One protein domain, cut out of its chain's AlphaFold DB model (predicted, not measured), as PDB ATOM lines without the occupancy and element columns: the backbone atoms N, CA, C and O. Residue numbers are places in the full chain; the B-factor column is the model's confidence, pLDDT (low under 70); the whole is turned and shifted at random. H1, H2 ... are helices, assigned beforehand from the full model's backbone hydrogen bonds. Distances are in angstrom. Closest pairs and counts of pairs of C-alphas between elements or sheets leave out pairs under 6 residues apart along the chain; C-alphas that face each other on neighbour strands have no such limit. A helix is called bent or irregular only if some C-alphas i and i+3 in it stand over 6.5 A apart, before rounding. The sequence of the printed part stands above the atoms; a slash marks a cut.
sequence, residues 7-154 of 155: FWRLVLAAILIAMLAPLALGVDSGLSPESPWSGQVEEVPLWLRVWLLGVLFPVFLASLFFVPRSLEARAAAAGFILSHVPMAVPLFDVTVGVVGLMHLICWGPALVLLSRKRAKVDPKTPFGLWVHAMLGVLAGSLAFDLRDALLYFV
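What this domain is: This is residues 7 to 154 of the 155 residues of an uncharacterized protein of Deltaproteobacteria bacterium (UniProt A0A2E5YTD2). The long helix H5 runs through the middle of a helical body, with H1 crossing it on one side and H4, bent into two arms, packed along another. On the side away from H1, H3 packs on both arms of H4 and on H2b, while H2b also packs on H5. The printed part has 148 residues with five named helices, H1 to H5 in chain order, and no named strand; its class is all helix. It is compact, with a radius of gyration of the C-alphas of 15.3 A and spans of 41 by 33 by 27 A.

How they stand to each other: H1, residues 7 to 25, touches H5, residues 126 to 152, with residues 15 to 23 alone; the closest C-alphas, of Met 19 and Ala 143, are 3.7 A apart, at a steep tilt of 38 degrees, the same way. H2, residues 46 to 65, was assigned as one helix by its hydrogen bonds but is bent, with C-alphas 54 and 57 6.6 A apart; its arms H2a and H2b stand at 10 degrees. H2a touches no helix. H2b touches H5, closest at the C-alphas of Val 59 and Met 134, 6.1 A. H2b also touches H3, residues 71 to 88, closest at the C-alphas of Ser 63 and Ala 73, 5.0 A. H4, residues 96 to 120, likewise one helix by its hydrogen bonds, is bent: C-alphas 106 and 109 are 6.8 A apart, and its arms H4a and H4b stand at a steep tilt of 50 degrees. H3, H4a, H4b and H5 form a bundle, helices set together side by side. H3 and H4a are a hairpin, closest at the C-alphas of Gly 79 and Cys 106, 4.4 A. H4a touches H5, closest at the C-alphas of Gly 100 and Asp 145, 3.8 A. H4b and H5 are a hairpin at a shallow tilt of 34 degrees, only just short of steep. Every O i to N i+4 pair is within hydrogen-bond range in H2a and H4a; the counts are 13 of 15 in H1, 12 of 14 in H3, 6 of 8 in H4b, 22 of 23 in H5 and 2 of 5 in H2b, where 6 of 6 O i to N i+3 pairs are within range.

Where its parts are: H1 begins at C-alpha 7 (344.891, 442.251, 431.268), is 25.5 A long and has a kink of 38 degrees near residue 19; it is only just irregular, with C-alphas 19 and 22 6.9 A apart. H2a, residues 46 to 54, is 11.0 A long and H2b, residues 57 to 65, 14.1 A. H3 is 25.3 A long. H4a, residues 96 to 106, is 15.2 A long; H4b, residues 109 to 120, is 17.9 A and irregular, with C-alphas 116 and 119 6.6 A apart. H5, 38.1 A long, ends at C-alpha 152 (338.277, 468.349, 452.049).

The domain as a whole: The C-alphas of Phe 7 and Leu 91 are the two farthest apart, 44.9 A. The printed part has no cut. The link from H1 to H2, residues 26 to 45, is long. The mean pLDDT of the printed part is 86.5; 21 residues are under 70, among them 26 to 30 and 38 to 42.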
ATOM      1  N   PHE A   7     344.082 442.238 430.054       71.44
ATOM      2  CA  PHE A   7     344.891 442.251 431.268       71.44
ATOM      3  C   PHE A   7     345.071 443.672 431.819       71.44
ATOM      4  O   PHE A   7     344.910 443.912 433.011       71.44
ATOM      5  N   TRP A   8     345.317 444.655 430.949       65.62
ATOM      6  CA  TRP A   8     345.485 446.041 431.384       65.62
ATOM      7  C   TRP A   8     344.194 446.734 431.778       65.62
ATOM      8  O   TRP A   8     344.235 447.624 432.622       65.62
ATOM      9  N   ARG A   9     343.056 446.316 431.223       76.06
ATOM     10  CA  ARG A   9     341.752 446.766 431.718       76.06
ATOM     11  C   ARG A   9     341.525 446.271 433.140       76.06
ATOM     12  O   ARG A   9     341.086 447.057 433.965       76.06
ATOM     13  N   LEU A  10     341.896 445.025 433.436       76.19
ATOM     14  CA  LEU A  10     341.800 444.476 434.789       76.19
ATOM     15  C   LEU A  10     342.744 445.170 435.765       76.19
ATOM     16  O   LEU A  10     342.329 445.485 436.867       76.19
ATOM     17  N   VAL A  11     343.981 445.467 435.365       68.06
ATOM     18  CA  VAL A  11     344.917 446.205 436.229       68.06
ATOM     19  C   VAL A  11     344.432 447.629 436.488       68.06
ATOM     20  O   VAL A  11     344.471 448.078 437.623       68.06
ATOM     21  N   LEU A  12     343.949 448.345 435.467       69.44
ATOM     22  CA  LEU A  12     343.376 449.680 435.671       69.44
ATOM     23  C   LEU A  12     342.106 449.628 436.518       69.44
ATOM     24  O   LEU A  12     341.927 450.492 437.363       69.44
ATOM     25  N   ALA A  13     341.257 448.617 436.326       78.06
ATOM     26  CA  ALA A  13     340.094 448.397 437.172       78.06
ATOM     27  C   ALA A  13     340.510 448.078 438.611       78.06
ATOM     28  O   ALA A  13     339.926 448.627 439.526       78.06
ATOM     29  N   ALA A  14     341.546 447.266 438.828       72.06
ATOM     30  CA  ALA A  14     342.070 446.963 440.156       72.06
ATOM     31  C   ALA A  14     342.692 448.195 440.824       72.06
ATOM     32  O   ALA A  14     342.467 448.403 442.007       72.06
ATOM     33  N   ILE A  15     343.414 449.035 440.073       67.12
ATOM     34  CA  ILE A  15     343.908 450.331 440.560       67.12
ATOM     35  C   ILE A  15     342.725 451.228 440.915       67.12
ATOM     36  O   ILE A  15     342.699 451.773 442.004       67.12
ATOM     37  N   LEU A  16     341.724 451.341 440.042       69.69
ATOM     38  CA  LEU A  16     340.535 452.149 440.296       69.69
ATOM     39  C   LEU A  16     339.756 451.639 441.518       69.69
ATOM     40  O   LEU A  16     339.337 452.432 442.347       69.69
ATOM     41  N   ILE A  17     339.600 450.323 441.663       74.75
ATOM     42  CA  ILE A  17     338.978 449.691 442.829       74.75
ATOM     43  C   ILE A  17     339.811 449.976 444.073       74.75
ATOM     44  O   ILE A  17     339.244 450.391 445.068       74.75
ATOM     45  N   ALA A  18     341.133 449.811 444.026       67.81
ATOM     46  CA  ALA A  18     342.007 450.154 445.141       67.81
ATOM     47  C   ALA A  18     341.904 451.645 445.499       67.81
ATOM     48  O   ALA A  18     341.897 451.964 446.678       67.81
ATOM     49  N   MET A  19     341.739 452.528 444.505       65.38
ATOM     50  CA  MET A  19     341.526 453.968 444.686       65.38
ATOM     51  C   MET A  19     340.182 454.308 445.331       65.38
ATOM     52  O   MET A  19     340.099 455.234 446.126       65.38
ATOM     53  N   LEU A  20     339.132 453.556 445.002       69.75
ATOM     54  CA  LEU A  20     337.772 453.807 445.482       69.75
ATOM     55  C   LEU A  20     337.403 452.987 446.726       69.75
ATOM     56  O   LEU A  20     336.448 453.326 447.417       69.75
ATOM     57  N   ALA A  21     338.132 451.913 447.034       74.00
ATOM     58  CA  ALA A  21     337.829 451.014 448.143       74.00
ATOM     59  C   ALA A  21     337.924 451.701 449.515       74.00
ATOM     60  O   ALA A  21     337.001 451.502 450.300       74.00
ATOM     61  N   PRO A  22     338.932 452.541 449.822       67.06
ATOM     62  CA  PRO A  22     338.956 453.280 451.085       67.06
ATOM     63  C   PRO A  22     337.732 454.183 451.260       67.06
ATOM     64  O   PRO A  22     337.145 454.220 452.340       67.06
ATOM     65  N   LEU A  23     337.293 454.838 450.176       66.50
ATOM     66  CA  LEU A  23     336.079 455.655 450.160       66.50
ATOM     67  C   LEU A  23     334.823 454.801 450.408       66.50
ATOM     68  O   LEU A  23     333.983 455.170 451.222       66.50
ATOM     69  N   ALA A  24     334.703 453.652 449.738       72.00
ATOM     70  CA  ALA A  24     333.534 452.777 449.835       72.00
ATOM     71  C   ALA A  24     333.447 451.996 451.158       72.00
ATOM     72  O   ALA A  24     332.351 451.666 451.605       72.00
ATOM     73  N   LEU A  25     334.589 451.674 451.767       73.19
ATOM     74  CA  LEU A  25     334.682 450.867 452.987       73.19
ATOM     75  C   LEU A  25     334.833 451.714 454.257       73.19
ATOM     76  O   LEU A  25     334.906 451.153 455.347       73.19
ATOM     77  N   GLY A  26     334.905 453.043 454.128       67.31
ATOM     78  CA  GLY A  26     335.111 453.944 455.262       67.31
ATOM     79  C   GLY A  26     336.438 453.710 455.986       67.31
ATOM     80  O   GLY A  26     336.525 453.953 457.186       67.31
ATOM     81  N   VAL A  27     337.460 453.210 455.282       65.62
ATOM     82  CA  VAL A  27     338.792 453.013 455.867       65.62
ATOM     83  C   VAL A  27     339.440 454.384 456.005       65.62
ATOM     84  O   VAL A  27     339.741 455.037 455.007       65.62
ATOM     85  N   ASP A  28     339.616 454.809 457.250       64.12
ATOM     86  CA  ASP A  28     340.207 456.092 457.607       64.12
ATOM     87  C   ASP A  28     341.716 455.942 457.873       64.12
ATOM     88  O   ASP A  28     342.167 454.926 458.413       64.12
ATOM     89  N   SER A  29     342.501 456.954 457.499       65.12
ATOM     90  CA  SER A  29     343.920 457.075 457.861       65.12
ATOM     91  C   SER A  29     344.114 457.315 459.371       65.12
ATOM     92  O   SER A  29     345.219 457.159 459.893       65.12
ATOM     93  N   GLY A  30     343.026 457.615 460.087       69.50
ATOM     94  CA  GLY A  30     342.979 457.946 461.505       69.50
ATOM     95  C   GLY A  30     342.956 459.453 461.763       69.50
ATOM     96  O   GLY A  30     342.916 459.845 462.926       69.50
ATOM     97  N   LEU A  31     342.980 460.278 460.710       75.62
ATOM     98  CA  LEU A  31     342.963 461.738 460.775       75.62
ATOM     99  C   LEU A  31     341.888 462.283 459.834       75.62
ATOM    100  O   LEU A  31     341.741 461.820 458.703       75.62
ATOM    101  N   SER A  32     341.161 463.301 460.286       83.69
ATOM    102  CA  SER A  32     340.182 463.973 459.437       83.69
ATOM    103  C   SER A  32     340.863 464.891 458.406       83.69
ATOM    104  O   SER A  32     341.968 465.378 458.664       83.69
ATOM    105  N   PRO A  33     340.245 465.162 457.241       84.44
ATOM    106  CA  PRO A  33     340.838 465.995 456.187       84.44
ATOM    107  C   PRO A  33     341.267 467.404 456.634       84.44
ATOM    108  O   PRO A  33     342.214 467.965 456.085       84.44
ATOM    109  N   GLU A  34     340.584 467.980 457.618       86.62
ATOM    110  CA  GLU A  34     340.865 469.290 458.212       86.62
ATOM    111  C   GLU A  34     341.935 469.255 459.311       86.62
ATOM    112  O   GLU A  34     342.411 470.306 459.742       86.62
ATOM    113  N   SER A  35     342.338 468.062 459.760       85.94
ATOM    114  CA  SER A  35     343.374 467.914 460.781       85.94
ATOM    115  C   SER A  35     344.707 468.498 460.288       85.94
ATOM    116  O   SER A  35     345.075 468.286 459.123       85.94
ATOM    117  N   PRO A  36     345.467 469.202 461.150       85.38
ATOM    118  CA  PRO A  36     346.800 469.671 460.806       85.38
ATOM    119  C   PRO A  36     347.718 468.510 460.415       85.38
ATOM    120  O   PRO A  36     347.835 467.515 461.130       85.38
ATOM    121  N   TRP A  37     348.424 468.661 459.300       79.44
ATOM    122  CA  TRP A  37     349.513 467.780 458.908       79.44
ATOM    123  C   TRP A  37     350.795 468.226 459.616       79.44
ATOM    124  O   TRP A  37     351.654 468.908 459.063       79.44
ATOM    125  N   SER A  38     350.917 467.861 460.887       67.25
ATOM    126  CA  SER A  38     352.043 468.233 461.754       67.25
ATOM    127  C   SER A  38     353.265 467.311 461.611       67.25
ATOM    128  O   SER A  38     354.236 467.446 462.354       67.25
ATOM    129  N   GLY A  39     353.238 466.338 460.691       59.97
ATOM    130  CA  GLY A  39     354.305 465.338 460.561       59.97
ATOM    131  C   GLY A  39     354.374 464.343 461.728       59.97
ATOM    132  O   GLY A  39     355.349 463.601 461.843       59.97
ATOM    133  N   GLN A  40     353.344 464.285 462.579       62.75
ATOM    134  CA  GLN A  40     353.246 463.358 463.706       62.75
ATOM    135  C   GLN A  40     352.891 461.940 463.233       62.75
ATOM    136  O   GLN A  40     351.856 461.371 463.570       62.75
ATOM    137  N   VAL A  41     353.796 461.315 462.474       65.94
ATOM    138  CA  VAL A  41     353.704 459.890 462.100       65.94
ATOM    139  C   VAL A  41     353.572 459.002 463.352       65.94
ATOM    140  O   VAL A  41     353.076 457.885 463.287       65.94
ATOM    141  N   GLU A  42     353.961 459.486 464.528       69.31
ATOM    142  CA  GLU A  42     353.800 458.785 465.804       69.31
ATOM    143  C   GLU A  42     352.360 458.753 466.340       69.31
ATOM    144  O   GLU A  42     352.072 457.953 467.232       69.31
ATOM    145  N   GLU A  43     351.448 459.555 465.794       76.06
ATOM    146  CA  GLU A  43     350.045 459.610 466.221       76.06
ATOM    147  C   GLU A  43     349.131 458.737 465.357       76.06
ATOM    148  O   GLU A  43     348.086 458.283 465.819       76.06
ATOM    149  N   VAL A  44     349.555 458.391 464.137       78.06
ATOM    150  CA  VAL A  44     348.757 457.520 463.263       78.06
ATOM    151  C   VAL A  44     348.790 456.053 463.727       78.06
ATOM    152  O   VAL A  44     349.712 455.649 464.440       78.06
ATOM    153  N   PRO A  45     347.834 455.192 463.339       82.62
ATOM    154  CA  PRO A  45     347.852 453.774 463.703       82.62
ATOM    155  C   PRO A  45     349.141 453.047 463.277       82.62
ATOM    156  O   PRO A  45     349.724 453.352 462.237       82.62
ATOM    157  N   LEU A  46     349.569 452.031 464.043       82.69
ATOM    158  CA  LEU A  46     350.824 451.297 463.795       82.69
ATOM    159  C   LEU A  46     350.944 450.770 462.356       82.69
ATOM    160  O   LEU A  46     352.013 450.863 461.757       82.69
ATOM    161  N   TRP A  47     349.858 450.239 461.789       81.44
ATOM    162  CA  TRP A  47     349.862 449.721 460.418       81.44
ATOM    163  C   TRP A  47     350.213 450.813 459.396       81.44
ATOM    164  O   TRP A  47     350.968 450.551 458.460       81.44
ATOM    165  N   LEU A  48     349.726 452.043 459.605       82.81
ATOM    166  CA  LEU A  48     349.990 453.173 458.722       82.81
ATOM    167  C   LEU A  48     351.433 453.653 458.888       82.81
ATOM    168  O   LEU A  48     352.092 453.941 457.896       82.81
ATOM    169  N   ARG A  49     351.992 453.622 460.103       85.69
ATOM    170  CA  ARG A  49     353.429 453.897 460.316       85.69
ATOM    171  C   ARG A  49     354.314 452.913 459.570       85.69
ATOM    172  O   ARG A  49     355.263 453.322 458.906       85.69
ATOM    173  N   VAL A  50     353.999 451.620 459.665       85.62
ATOM    174  CA  VAL A  50     354.727 450.567 458.945       85.62
ATOM    175  C   VAL A  50     354.611 450.779 457.436       85.62
ATOM    176  O   VAL A  50     355.611 450.659 456.733       85.62
ATOM    177  N   TRP A  51     353.431 451.158 456.937       88.31
ATOM    178  CA  TRP A  51     353.249 451.510 455.530       88.31
ATOM    179  C   TRP A  51     354.113 452.709 455.116       88.31
ATOM    180  O   TRP A  51     354.896 452.601 454.175       88.31
ATOM    181  N   LEU A  52     354.029 453.831 455.835       88.75
ATOM    182  CA  LEU A  52     354.730 455.073 455.502       88.75
ATOM    183  C   LEU A  52     356.258 454.922 455.593       88.75
ATOM    184  O   LEU A  52     356.970 455.229 454.637       88.75
ATOM    185  N   LEU A  53     356.766 454.417 456.721       88.31
ATOM    186  CA  LEU A  53     358.203 454.363 457.015       88.31
ATOM    187  C   LEU A  53     358.877 453.085 456.507       88.31
ATOM    188  O   LEU A  53     360.045 453.112 456.129       88.31
ATOM    189  N   GLY A  54     358.160 451.960 456.514       85.31
ATOM    190  CA  GLY A  54     358.703 450.650 456.153       85.31
ATOM    191  C   GLY A  54     358.525 450.281 454.682       85.31
ATOM    192  O   GLY A  54     359.303 449.480 454.167       85.31
ATOM    193  N   VAL A  55     357.531 450.856 453.993       90.94
ATOM    194  CA  VAL A  55     357.207 450.501 452.600       90.94
ATOM    195  C   VAL A  55     357.323 451.703 451.667       90.94
ATOM    196  O   VAL A  55     358.162 451.694 450.766       90.94
ATOM    197  N   LEU A  56     356.518 452.746 451.878       93.56
ATOM    198  CA  LEU A  56     356.437 453.909 450.994       93.56
ATOM    199  C   LEU A  56     357.788 454.616 450.894       93.56
ATOM    200  O   LEU A  56     358.331 454.752 449.795       93.56
ATOM    201  N   PHE A  57     358.352 455.028 452.031       92.06
ATOM    202  CA  PHE A  57     359.585 455.809 452.053       92.06
ATOM    203  C   PHE A  57     360.782 455.065 451.426       92.06
ATOM    204  O   PHE A  57     361.408 455.629 450.524       92.06
ATOM    205  N   PRO A  58     361.082 453.794 451.771       94.44
ATOM    206  CA  PRO A  58     362.177 453.058 451.137       94.44
ATOM    207  C   PRO A  58     361.994 452.860 449.628       94.44
ATOM    208  O   PRO A  58     362.962 452.954 448.873       94.44
ATOM    209  N   VAL A  59     360.763 452.621 449.160       96.56
ATOM    210  CA  VAL A  59     360.479 452.441 447.725       96.56
ATOM    211  C   VAL A  59     360.661 453.757 446.958       96.56
ATOM    212  O   VAL A  59     361.232 453.752 445.861       96.56
ATOM    213  N   PHE A  60     360.263 454.895 447.540       96.38
ATOM    214  CA  PHE A  60     360.569 456.226 446.999       96.38
ATOM    215  C   PHE A  60     362.064 456.513 446.983       96.38
ATOM    216  O   PHE A  60     362.582 456.914 445.938       96.38
ATOM    217  N   LEU A  61     362.773 456.220 448.072       95.25
ATOM    218  CA  LEU A  61     364.219 456.405 448.159       95.25
ATOM    219  C   LEU A  61     364.969 455.560 447.118       95.25
ATOM    220  O   LEU A  61     365.908 456.040 446.482       95.25
ATOM    221  N   ALA A  62     364.505 454.335 446.856       96.12
ATOM    222  CA  ALA A  62     365.076 453.461 445.834       96.12
ATOM    223  C   ALA A  62     365.028 454.064 444.415       96.12
ATOM    224  O   ALA A  62     365.840 453.694 443.564       96.12
ATOM    225  N   SER A  63     364.149 455.040 444.153       96.31
ATOM    226  CA  SER A  63     364.101 455.761 442.872       96.31
ATOM    227  C   SER A  63     365.439 456.422 442.534       96.31
ATOM    228  O   SER A  63     365.809 456.487 441.361       96.31
ATOM    229  N   LEU A  64     366.202 456.868 443.543       96.38
ATOM    230  CA  LEU A  64     367.471 457.576 443.355       96.38
ATOM    231  C   LEU A  64     368.512 456.742 442.593       96.38
ATOM    232  O   LEU A  64     369.262 457.293 441.788       96.38
ATOM    233  N   PHE A  65     368.504 455.413 442.745       97.50
ATOM    234  CA  PHE A  65     369.396 454.520 441.992       97.50
ATOM    235  C   PHE A  65     369.113 454.519 440.481       97.50
ATOM    236  O   PHE A  65     369.995 454.220 439.669       97.50
ATOM    237  N   PHE A  66     367.889 454.869 440.085       97.69
ATOM    238  CA  PHE A  66     367.416 454.795 438.704       97.69
ATOM    239  C   PHE A  66     367.249 456.169 438.042       97.69
ATOM    240  O   PHE A  66     367.136 456.234 436.815       97.69
ATOM    241  N   VAL A  67     367.312 457.265 438.811       97.19
ATOM    242  CA  VAL A  67     367.198 458.657 438.331       97.19
ATOM    243  C   VAL A  67     368.065 458.952 437.098       97.19
ATOM    244  O   VAL A  67     367.539 459.523 436.138       97.19
ATOM    245  N   PRO A  68     369.349 458.546 437.013       96.81
ATOM    246  CA  PRO A  68     370.159 458.868 435.840       96.81
ATOM    247  C   PRO A  68     369.629 458.240 434.544       96.81
ATOM    248  O   PRO A  68     369.815 458.809 433.472       96.81
ATOM    249  N   ARG A  69     368.930 457.100 434.631       94.19
ATOM    250  CA  ARG A  69     368.614 456.225 433.487       94.19
ATOM    251  C   ARG A  69     367.124 456.116 433.156       94.19
ATOM    252  O   ARG A  69     366.782 455.574 432.110       94.19
ATOM    253  N   SER A  70     366.236 456.603 434.022       97.00
ATOM    254  CA  SER A  70     364.789 456.426 433.875       97.00
ATOM    255  C   SER A  70     364.035 457.728 434.121       97.00
ATOM    256  O   SER A  70     364.171 458.361 435.167       97.00
ATOM    257  N   LEU A  71     363.191 458.101 433.157       97.75
ATOM    258  CA  LEU A  71     362.257 459.215 433.309       97.75
ATOM    259  C   LEU A  71     361.217 458.917 434.395       97.75
ATOM    260  O   LEU A  71     360.830 459.813 435.133       97.75
ATOM    261  N   GLU A  72     360.798 457.658 434.513       98.25
ATOM    262  CA  GLU A  72     359.868 457.196 435.541       98.25
ATOM    263  C   GLU A  72     360.441 457.426 436.947       98.25
ATOM    264  O   GLU A  72     359.758 457.969 437.812       98.25
ATOM    265  N   ALA A  73     361.718 457.092 437.152       98.00
ATOM    266  CA  ALA A  73     362.420 457.333 438.410       98.00
ATOM    267  C   ALA A  73     362.606 458.825 438.707       98.00
ATOM    268  O   ALA A  73     362.420 459.247 439.845       98.00
ATOM    269  N   ARG A  74     362.911 459.640 437.685       98.50
ATOM    270  CA  ARG A  74     362.967 461.106 437.823       98.50
ATOM    271  C   ARG A  74     361.619 461.684 438.231       98.50
ATOM    272  O   ARG A  74     361.583 462.527 439.112       98.50
ATOM    273  N   ALA A  75     360.531 461.224 437.617       98.25
ATOM    274  CA  ALA A  75     359.187 461.682 437.944       98.25
ATOM    275  C   ALA A  75     358.784 461.288 439.372       98.25
ATOM    276  O   ALA A  75     358.251 462.127 440.089       98.25
ATOM    277  N   ALA A  76     359.080 460.057 439.805       98.00
ATOM    278  CA  ALA A  76     358.815 459.620 441.177       98.00
ATOM    279  C   ALA A  76     359.619 460.441 442.201       98.00
ATOM    280  O   ALA A  76     359.048 460.973 443.149       98.00
ATOM    281  N   ALA A  77     360.926 460.614 441.975       97.44
ATOM    282  CA  ALA A  77     361.786 461.403 442.856       97.44
ATOM    283  C   ALA A  77     361.378 462.886 442.892       97.44
ATOM    284  O   ALA A  77     361.255 463.466 443.966       97.44
ATOM    285  N   ALA A  78     361.120 463.496 441.731       97.19
ATOM    286  CA  ALA A  78     360.680 464.886 441.645       97.19
ATOM    287  C   ALA A  78     359.312 465.088 442.305       97.19
ATOM    288  O   ALA A  78     359.149 466.036 443.062       97.19
ATOM    289  N   GLY A  79     358.352 464.187 442.075       96.50
ATOM    290  CA  GLY A  79     357.042 464.231 442.722       96.50
ATOM    291  C   GLY A  79     357.148 464.164 444.244       96.50
ATOM    292  O   GLY A  79     356.509 464.952 444.942       96.50
ATOM    293  N   PHE A  80     358.011 463.289 444.764       95.06
ATOM    294  CA  PHE A  80     358.284 463.198 446.196       95.06
ATOM    295  C   PHE A  80     358.879 464.498 446.753       95.06
ATOM    296  O   PHE A  80     358.373 465.033 447.733       95.06
ATOM    297  N   ILE A  81     359.904 465.050 446.096       93.94
ATOM    298  CA  ILE A  81     360.557 466.299 446.517       93.94
ATOM    299  C   ILE A  81     359.575 467.476 446.476       93.94
ATOM    300  O   ILE A  81     359.464 468.217 447.448       93.94
ATOM    301  N   LEU A  82     358.841 467.644 445.373       93.25
ATOM    302  CA  LEU A  82     357.914 468.763 445.178       93.25
ATOM    303  C   LEU A  82     356.731 468.735 446.146       93.25
ATOM    304  O   LEU A  82     356.214 469.792 446.485       93.25
ATOM    305  N   SER A  83     356.315 467.549 446.592       91.12
ATOM    306  CA  SER A  83     355.278 467.426 447.618       91.12
ATOM    307  C   SER A  83     355.833 467.696 449.018       91.12
ATOM    308  O   SER A  83     355.239 468.465 449.762       91.12
ATOM    309  N   HIS A  84     356.989 467.132 449.376       88.19
ATOM    310  CA  HIS A  84     357.480 467.169 450.757       88.19
ATOM    311  C   HIS A  84     358.296 468.401 451.129       88.19
ATOM    312  O   HIS A  84     358.278 468.788 452.292       88.19
ATOM    313  N   VAL A  85     358.996 469.041 450.187       86.38
ATOM    314  CA  VAL A  85     359.749 470.263 450.504       86.38
ATOM    315  C   VAL A  85     358.814 471.363 451.018       86.38
ATOM    316  O   VAL A  85     359.103 471.876 452.092       86.38
ATOM    317  N   PRO A  86     357.682 471.696 450.365       80.19
ATOM    318  CA  PRO A  86     356.767 472.705 450.896       80.19
ATOM    319  C   PRO A  86     356.140 472.308 452.238       80.19
ATOM    320  O   PRO A  86     355.952 473.178 453.076       80.19
ATOM    321  N   MET A  87     355.870 471.015 452.464       79.94
ATOM    322  CA  MET A  87     355.355 470.512 453.747       79.94
ATOM    323  C   MET A  87     356.378 470.601 454.887       79.94
ATOM    324  O   MET A  87     356.001 470.711 456.048       79.94
ATOM    325  N   ALA A  88     357.674 470.539 454.575       79.12
ATOM    326  CA  ALA A  88     358.746 470.625 455.562       79.12
ATOM    327  C   ALA A  88     359.067 472.067 455.984       79.12
ATOM    328  O   ALA A  88     359.792 472.270 456.960       79.12
ATOM    329  N   VAL A  89     358.565 473.070 455.256       77.94
ATOM    330  CA  VAL A  89     358.732 474.477 455.625       77.94
ATOM    331  C   VAL A  89     357.429 474.971 456.261       77.94
ATOM    332  O   VAL A  89     356.385 474.867 455.621       77.94
ATOM    333  N   PRO A  90     357.455 475.559 457.474       72.62
ATOM    334  CA  PRO A  90     356.256 476.036 458.171       72.62
ATOM    335  C   PRO A  90     355.736 477.363 457.585       72.62
ATOM    336  O   PRO A  90     355.517 478.335 458.299       72.62
ATOM    337  N   LEU A  91     355.614 477.439 456.257       69.12
ATOM    338  CA  LEU A  91     355.095 478.606 455.541       69.12
ATOM    339  C   LEU A  91     353.574 478.565 455.391       69.12
ATOM    340  O   LEU A  91     352.971 479.599 455.115       69.12
ATOM    341  N   PHE A  92     352.968 477.386 455.547       72.25
ATOM    342  CA  PHE A  92     351.544 477.158 455.332       72.25
ATOM    343  C   PHE A  92     350.995 476.210 456.399       72.25
ATOM    344  O   PHE A  92     351.657 475.233 456.753       72.25
ATOM    345  N   ASP A  93     349.771 476.470 456.857       78.06
ATOM    346  CA  ASP A  93     348.996 475.511 457.646       78.06
ATOM    347  C   ASP A  93     348.520 474.399 456.709       78.06
ATOM    348  O   ASP A  93     347.493 474.502 456.035       78.06
ATOM    349  N   VAL A  94     349.332 473.352 456.590       85.88
ATOM    350  CA  VAL A  94     349.027 472.206 455.736       85.88
ATOM    351  C   VAL A  94     348.080 471.278 456.491       85.88
ATOM    352  O   VAL A  94     348.405 470.822 457.582       85.88
ATOM    353  N   THR A  95     346.918 470.977 455.915       89.12
ATOM    354  CA  THR A  95     345.972 469.974 456.433       89.12
ATOM    355  C   THR A  95     346.110 468.651 455.683       89.12
ATOM    356  O   THR A  95     346.659 468.609 454.578       89.12
ATOM    357  N   VAL A  96     345.583 467.561 456.247       88.19
ATOM    358  CA  VAL A  96     345.573 466.224 455.615       88.19
ATOM    359  C   VAL A  96     344.985 466.265 454.195       88.19
ATOM    360  O   VAL A  96     345.566 465.708 453.264       88.19
ATOM    361  N   GLY A  97     343.878 466.981 453.989       89.69
ATOM    362  CA  GLY A  97     343.246 467.132 452.676       89.69
ATOM    363  C   GLY A  97     344.127 467.853 451.651       89.69
ATOM    364  O   GLY A  97     344.202 467.445 450.488       89.69
ATOM    365  N   VAL A  98     344.852 468.890 452.084       90.31
ATOM    366  CA  VAL A  98     345.823 469.606 451.241       90.31
ATOM    367  C   VAL A  98     346.998 468.699 450.875       90.31
ATOM    368  O   VAL A  98     347.419 468.700 449.717       90.31
ATOM    369  N   VAL A  99     347.488 467.877 451.811       90.12
ATOM    370  CA  VAL A  99     348.516 466.861 451.523       90.12
ATOM    371  C   VAL A  99     348.041 465.886 450.457       90.12
ATOM    372  O   VAL A  99     348.753 465.674 449.472       90.12
ATOM    373  N   GLY A 100     346.819 465.365 450.596       91.50
ATOM    374  CA  GLY A 100     346.228 464.477 449.599       91.50
ATOM    375  C   GLY A 100     346.191 465.121 448.211       91.50
ATOM    376  O   GLY A 100     346.639 464.536 447.220       91.50
ATOM    377  N   LEU A 101     345.758 466.383 448.127       92.38
ATOM    378  CA  LEU A 101     345.741 467.131 446.871       92.38
ATOM    379  C   LEU A 101     347.146 467.303 446.270       92.38
ATOM    380  O   LEU A 101     347.340 467.108 445.066       92.38
ATOM    381  N   MET A 102     348.136 467.635 447.100       93.12
ATOM    382  CA  MET A 102     349.528 467.766 446.669       93.12
ATOM    383  C   MET A 102     350.083 466.443 446.136       93.12
ATOM    384  O   MET A 102     350.710 466.434 445.076       93.12
ATOM    385  N   HIS A 103     349.832 465.318 446.807       95.31
ATOM    386  CA  HIS A 103     350.258 464.001 446.330       95.31
ATOM    387  C   HIS A 103     349.609 463.631 444.996       95.31
ATOM    388  O   HIS A 103     350.314 463.203 444.079       95.31
ATOM    389  N   LEU A 104     348.304 463.864 444.825       95.06
ATOM    390  CA  LEU A 104     347.614 463.614 443.552       95.06
ATOM    391  C   LEU A 104     348.271 464.363 442.388       95.06
ATOM    392  O   LEU A 104     348.528 463.774 441.334       95.06
ATOM    393  N   ILE A 105     348.593 465.641 442.593       95.50
ATOM    394  CA  ILE A 105     349.222 466.491 441.576       95.50
ATOM    395  C   ILE A 105     350.674 466.066 441.329       95.50
ATOM    396  O   ILE A 105     351.086 465.881 440.181       95.50
ATOM    397  N   CYS A 106     351.465 465.905 442.389       96.88
ATOM    398  CA  CYS A 106     352.904 465.691 442.282       96.88
ATOM    399  C   CYS A 106     353.271 464.249 441.909       96.88
ATOM    400  O   CYS A 106     354.249 464.035 441.191       96.88
ATOM    401  N   TRP A 107     352.525 463.248 442.380       97.62
ATOM    402  CA  TRP A 107     352.849 461.832 442.172       97.62
ATOM    403  C   TRP A 107     352.061 461.201 441.020       97.62
ATOM    404  O   TRP A 107     352.523 460.226 440.418       97.62
ATOM    405  N   GLY A 108     350.911 461.773 440.647       95.25
ATOM    406  CA  GLY A 108     350.096 461.328 439.512       95.25
ATOM    407  C   GLY A 108     350.883 461.135 438.203       95.25
ATOM    408  O   GLY A 108     350.744 460.085 437.562       95.25
ATOM    409  N   PRO A 109     351.779 462.062 437.804       97.12
ATOM    410  CA  PRO A 109     352.621 461.878 436.624       97.12
ATOM    411  C   PRO A 109     353.489 460.612 436.688       97.12
ATOM    412  O   PRO A 109     353.580 459.875 435.700       97.12
ATOM    413  N   ALA A 110     354.088 460.313 437.846       97.62
ATOM    414  CA  ALA A 110     354.900 459.112 438.036       97.62
ATOM    415  C   ALA A 110     354.051 457.838 437.902       97.62
ATOM    416  O   ALA A 110     354.451 456.916 437.187       97.62
ATOM    417  N   LEU A 111     352.848 457.819 438.491       96.12
ATOM    418  CA  LEU A 111     351.903 456.702 438.380       96.12
ATOM    419  C   LEU A 111     351.568 456.393 436.912       96.12
ATOM    420  O   LEU A 111     351.581 455.229 436.493       96.12
ATOM    421  N   VAL A 112     351.310 457.428 436.105       96.12
ATOM    422  CA  VAL A 112     351.009 457.284 434.672       96.12
ATOM    423  C   VAL A 112     352.212 456.737 433.902       96.12
ATOM    424  O   VAL A 112     352.064 455.823 433.083       96.12
ATOM    425  N   LEU A 113     353.408 457.275 434.148       96.94
ATOM    426  CA  LEU A 113     354.624 456.842 433.460       96.94
ATOM    427  C   LEU A 113     354.985 455.391 433.808       96.94
ATOM    428  O   LEU A 113     355.192 454.577 432.902       96.94
ATOM    429  N   LEU A 114     354.962 455.030 435.091       95.81
ATOM    430  CA  LEU A 114     355.210 453.666 435.568       95.81
ATOM    431  C   LEU A 114     354.172 452.682 435.029       95.81
ATOM    432  O   LEU A 114     354.524 451.598 434.562       95.81
ATOM    433  N   SER A 115     352.903 453.094 434.974       94.69
ATOM    434  CA  SER A 115     351.831 452.307 434.366       94.69
ATOM    435  C   SER A 115     352.102 451.964 432.901       94.69
ATOM    436  O   SER A 115     351.787 450.870 432.440       94.69
ATOM    437  N   ARG A 116     352.714 452.876 432.144       93.75
ATOM    438  CA  ARG A 116     353.094 452.627 430.745       93.75
ATOM    439  C   ARG A 116     354.383 451.812 430.632       93.75
ATOM    440  O   ARG A 116     354.544 451.056 429.671       93.75
ATOM    441  N   LYS A 117     355.300 451.968 431.590       93.81
ATOM    442  CA  LYS A 117     356.617 451.320 431.598       93.81
ATOM    443  C   LYS A 117     356.571 449.857 432.022       93.81
ATOM    444  O   LYS A 117     357.300 449.061 431.439       93.81
ATOM    445  N   ARG A 118     355.699 449.497 432.968       91.38
ATOM    446  CA  ARG A 118     355.605 448.149 433.566       91.38
ATOM    447  C   ARG A 118     355.568 447.007 432.538       91.38
ATOM    448  O   ARG A 118     356.208 445.990 432.732       91.38
ATOM    449  N   ALA A 119     354.892 447.206 431.400       91.81
ATOM    450  CA  ALA A 119     354.755 446.205 430.335       91.81
ATOM    451  C   ALA A 119     356.066 445.899 429.588       91.81
ATOM    452  O   ALA A 119     356.138 444.937 428.833       91.81
ATOM    453  N   LYS A 120     357.059 446.782 429.722       95.06
ATOM    454  CA  LYS A 120     358.299 446.797 428.939       95.06
ATOM    455  C   LYS A 120     359.527 446.457 429.781       95.06
ATOM    456  O   LYS A 120     360.641 446.555 429.279       95.06
ATOM    457  N   VAL A 121     359.341 446.149 431.062       95.19
ATOM    458  CA  VAL A 121     360.426 445.858 431.999       95.19
ATOM    459  C   VAL A 121     360.241 444.456 432.552       95.19
ATOM    460  O   VAL A 121     359.128 444.068 432.899       95.19
ATOM    461  N   ASP A 122     361.330 443.697 432.627       95.75
ATOM    462  CA  ASP A 122     361.308 442.371 433.239       95.75
ATOM    463  C   ASP A 122     361.262 442.518 434.771       95.75
ATOM    464  O   ASP A 122     362.216 443.067 435.341       95.75
ATOM    465  N   PRO A 123     360.200 442.038 435.452       91.69
ATOM    466  CA  PRO A 123     360.051 442.150 436.903       91.69
ATOM    467  C   PRO A 123     361.153 441.437 437.700       91.69
ATOM    468  O   PRO A 123     361.313 441.727 438.881       91.69
ATOM    469  N   LYS A 124     361.932 440.539 437.082       93.19
ATOM    470  CA  LYS A 124     363.070 439.868 437.735       93.19
ATOM    471  C   LYS A 124     364.307 440.759 437.859       93.19
ATOM    472  O   LYS A 124     365.219 440.440 438.616       93.19
ATOM    473  N   THR A 125     364.364 441.862 437.115       96.50
ATOM    474  CA  THR A 125     365.471 442.824 437.208       96.50
ATOM    475  C   THR A 125     365.258 443.786 438.380       96.50
ATOM    476  O   THR A 125     364.108 444.100 438.688       96.50
ATOM    477  N   PRO A 126     366.320 444.350 438.990       96.94
ATOM    478  CA  PRO A 126     366.168 445.324 440.076       96.94
ATOM    479  C   PRO A 126     365.282 446.521 439.701       96.94
ATOM    480  O   PRO A 126     364.436 446.946 440.482       96.94
ATOM    481  N   PHE A 127     365.429 447.032 438.474       97.38
ATOM    482  CA  PHE A 127     364.591 448.120 437.973       97.38
ATOM    483  C   PHE A 127     363.143 447.679 437.750       97.38
ATOM    484  O   PHE A 127     362.222 448.404 438.108       97.38
ATOM    485  N   GLY A 128     362.918 446.492 437.179       96.06
ATOM    486  CA  GLY A 128     361.571 445.964 436.985       96.06
ATOM    487  C   GLY A 128     360.848 445.711 438.305       96.06
ATOM    488  O   GLY A 128     359.685 446.091 438.425       96.06
ATOM    489  N   LEU A 129     361.536 445.156 439.306       96.31
ATOM    490  CA  LEU A 129     361.005 444.997 440.658       96.31
ATOM    491  C   LEU A 129     360.613 446.354 441.254       96.31
ATOM    492  O   LEU A 129     359.482 446.516 441.708       96.31
ATOM    493  N   TRP A 130     361.504 447.347 441.174       97.94
ATOM    494  CA  TRP A 130     361.221 448.705 441.638       97.94
ATOM    495  C   TRP A 130     360.023 449.338 440.912       97.94
ATOM    496  O   TRP A 130     359.157 449.901 441.573       97.94
ATOM    497  N   VAL A 131     359.907 449.198 439.584       97.69
ATOM    498  CA  VAL A 131     358.764 449.730 438.814       97.69
ATOM    499  C   VAL A 131     357.438 449.166 439.329       97.69
ATOM    500  O   VAL A 131     356.479 449.919 439.489       97.69
ATOM    501  N   HIS A 132     357.368 447.858 439.588       95.56
ATOM    502  CA  HIS A 132     356.138 447.216 440.056       95.56
ATOM    503  C   HIS A 132     355.837 447.547 441.522       95.56
ATOM    504  O   HIS A 132     354.685 447.826 441.850       95.56
ATOM    505  N   ALA A 133     356.859 447.586 442.383       95.62
ATOM    506  CA  ALA A 133     356.715 447.994 443.778       95.62
ATOM    507  C   ALA A 133     356.237 449.450 443.890       95.62
ATOM    508  O   ALA A 133     355.244 449.726 444.560       95.62
ATOM    509  N   MET A 134     356.883 450.370 443.168       97.69
ATOM    510  CA  MET A 134     356.509 451.783 443.133       97.69
ATOM    511  C   MET A 134     355.096 451.980 442.584       97.69
ATOM    512  O   MET A 134     354.338 452.790 443.106       97.69
ATOM    513  N   LEU A 135     354.704 451.215 441.561       95.56
ATOM    514  CA  LEU A 135     353.340 451.262 441.042       95.56
ATOM    515  C   LEU A 135     352.308 450.878 442.115       95.56
ATOM    516  O   LEU A 135     351.284 451.546 442.225       95.56
ATOM    517  N   GLY A 136     352.589 449.838 442.907       91.25
ATOM    518  CA  GLY A 136     351.744 449.434 444.032       91.25
ATOM    519  C   GLY A 136     351.672 450.500 445.127       91.25
ATOM    520  O   GLY A 136     350.576 450.850 445.558       91.25
ATOM    521  N   VAL A 137     352.819 451.066 445.518       95.50
ATOM    522  CA  VAL A 137     352.903 452.147 446.517       95.50
ATOM    523  C   VAL A 137     352.104 453.372 446.081       95.50
ATOM    524  O   VAL A 137     351.299 453.878 446.860       95.50
ATOM    525  N   LEU A 138     352.280 453.826 444.837       95.56
ATOM    526  CA  LEU A 138     351.562 454.983 444.306       95.56
ATOM    527  C   LEU A 138     350.060 454.725 444.207       95.56
ATOM    528  O   LEU A 138     349.282 455.569 444.627       95.56
ATOM    529  N   ALA A 139     349.644 453.571 443.681       91.38
ATOM    530  CA  ALA A 139     348.224 453.250 443.558       91.38
ATOM    531  C   ALA A 139     347.534 453.154 444.927       91.38
ATOM    532  O   ALA A 139     346.435 453.673 445.088       91.38
ATOM    533  N   GLY A 140     348.188 452.515 445.903       89.44
ATOM    534  CA  GLY A 140     347.667 452.394 447.261       89.44
ATOM    535  C   GLY A 140     347.604 453.735 447.984       89.44
ATOM    536  O   GLY A 140     346.578 454.056 448.562       89.44
ATOM    537  N   SER A 141     348.660 454.545 447.918       91.94
ATOM    538  CA  SER A 141     348.709 455.822 448.648       91.94
ATOM    539  C   SER A 141     347.756 456.854 448.045       91.94
ATOM    540  O   SER A 141     346.947 457.431 448.764       91.94
ATOM    541  N   LEU A 142     347.735 456.967 446.710       92.50
ATOM    542  CA  LEU A 142     346.857 457.912 446.013       92.50
ATOM    543  C   LEU A 142     345.367 457.574 446.151       92.50
ATOM    544  O   LEU A 142     344.524 458.422 445.873       92.50
ATOM    545  N   ALA A 143     345.028 456.356 446.579       88.62
ATOM    546  CA  ALA A 143     343.673 455.997 446.976       88.62
ATOM    547  C   ALA A 143     343.210 456.769 448.216       88.62
ATOM    548  O   ALA A 143     342.133 457.364 448.218       88.62
ATOM    549  N   PHE A 144     344.043 456.758 449.258       87.38
ATOM    550  CA  PHE A 144     343.786 457.477 450.500       87.38
ATOM    551  C   PHE A 144     343.840 458.985 450.255       87.38
ATOM    552  O   PHE A 144     342.897 459.686 450.606       87.38
ATOM    553  N   ASP A 145     344.852 459.456 449.518       91.06
ATOM    554  CA  ASP A 145     344.975 460.872 449.157       91.06
ATOM    555  C   ASP A 145     343.753 461.376 448.364       91.06
ATOM    556  O   ASP A 145     343.300 462.499 448.576       91.06
ATOM    557  N   LEU A 146     343.187 460.555 447.465       89.94
ATOM    558  CA  LEU A 146     341.973 460.905 446.723       89.94
ATOM    559  C   LEU A 146     340.760 461.048 447.639       89.94
ATOM    560  O   LEU A 146     340.008 462.008 447.488       89.94
ATOM    561  N   ARG A 147     340.556 460.111 448.572       86.75
ATOM    562  CA  ARG A 147     339.478 460.211 449.566       86.75
ATOM    563  C   ARG A 147     339.613 461.513 450.352       86.75
ATOM    564  O   ARG A 147     338.653 462.276 450.414       86.75
ATOM    565  N   ASP A 148     340.787 461.759 450.918       86.62
ATOM    566  CA  ASP A 148     340.998 462.875 451.838       86.62
ATOM    567  C   ASP A 148     340.905 464.221 451.105       86.62
ATOM    568  O   ASP A 148     340.258 465.147 451.595       86.62
ATOM    569  N   ALA A 149     341.426 464.307 449.876       88.31
ATOM    570  CA  ALA A 149     341.268 465.485 449.025       88.31
ATOM    571  C   ALA A 149     339.806 465.737 448.622       88.31
ATOM    572  O   ALA A 149     339.382 466.886 448.570       88.31
ATOM    573  N   LEU A 150     339.023 464.693 448.325       87.69
ATOM    574  CA  LEU A 150     337.604 464.855 447.987       87.69
ATOM    575  C   LEU A 150     336.789 465.320 449.192       87.69
ATOM    576  O   LEU A 150     335.987 466.241 449.056       87.69
ATOM    577  N   LEU A 151     336.998 464.705 450.358       85.25
ATOM    578  CA  LEU A 151     336.289 465.077 451.580       85.25
ATOM    579  C   LEU A 151     336.633 466.508 452.013       85.25
ATOM    580  O   LEU A 151     335.741 467.222 452.454       85.25
ATOM    581  N   TYR A 152     337.867 466.965 451.789       85.19
ATOM    582  CA  TYR A 152     338.277 468.349 452.049       85.19
ATOM    583  C   TYR A 152     337.453 469.414 451.303       85.19
ATOM    584  O   TYR A 152     337.369 470.541 451.766       85.19
ATOM    585  N   PHE A 153     336.841 469.089 450.157       80.06
ATOM    586  CA  PHE A 153     335.967 470.024 449.426       80.06
ATOM    587  C   PHE A 153     334.479 469.891 449.778       80.06
ATOM    588  O   PHE A 153     333.658 470.649 449.259       80.06
ATOM    589  N   VAL A 154     334.112 468.894 450.583       75.88
ATOM    590  CA  VAL A 154     332.723 468.625 450.988       75.88
ATOM    591  C   VAL A 154     332.417 469.216 452.369       75.88
ATOM    592  O   VAL A 154     331.251 469.497 452.654       75.88
TER     593      VAL A 154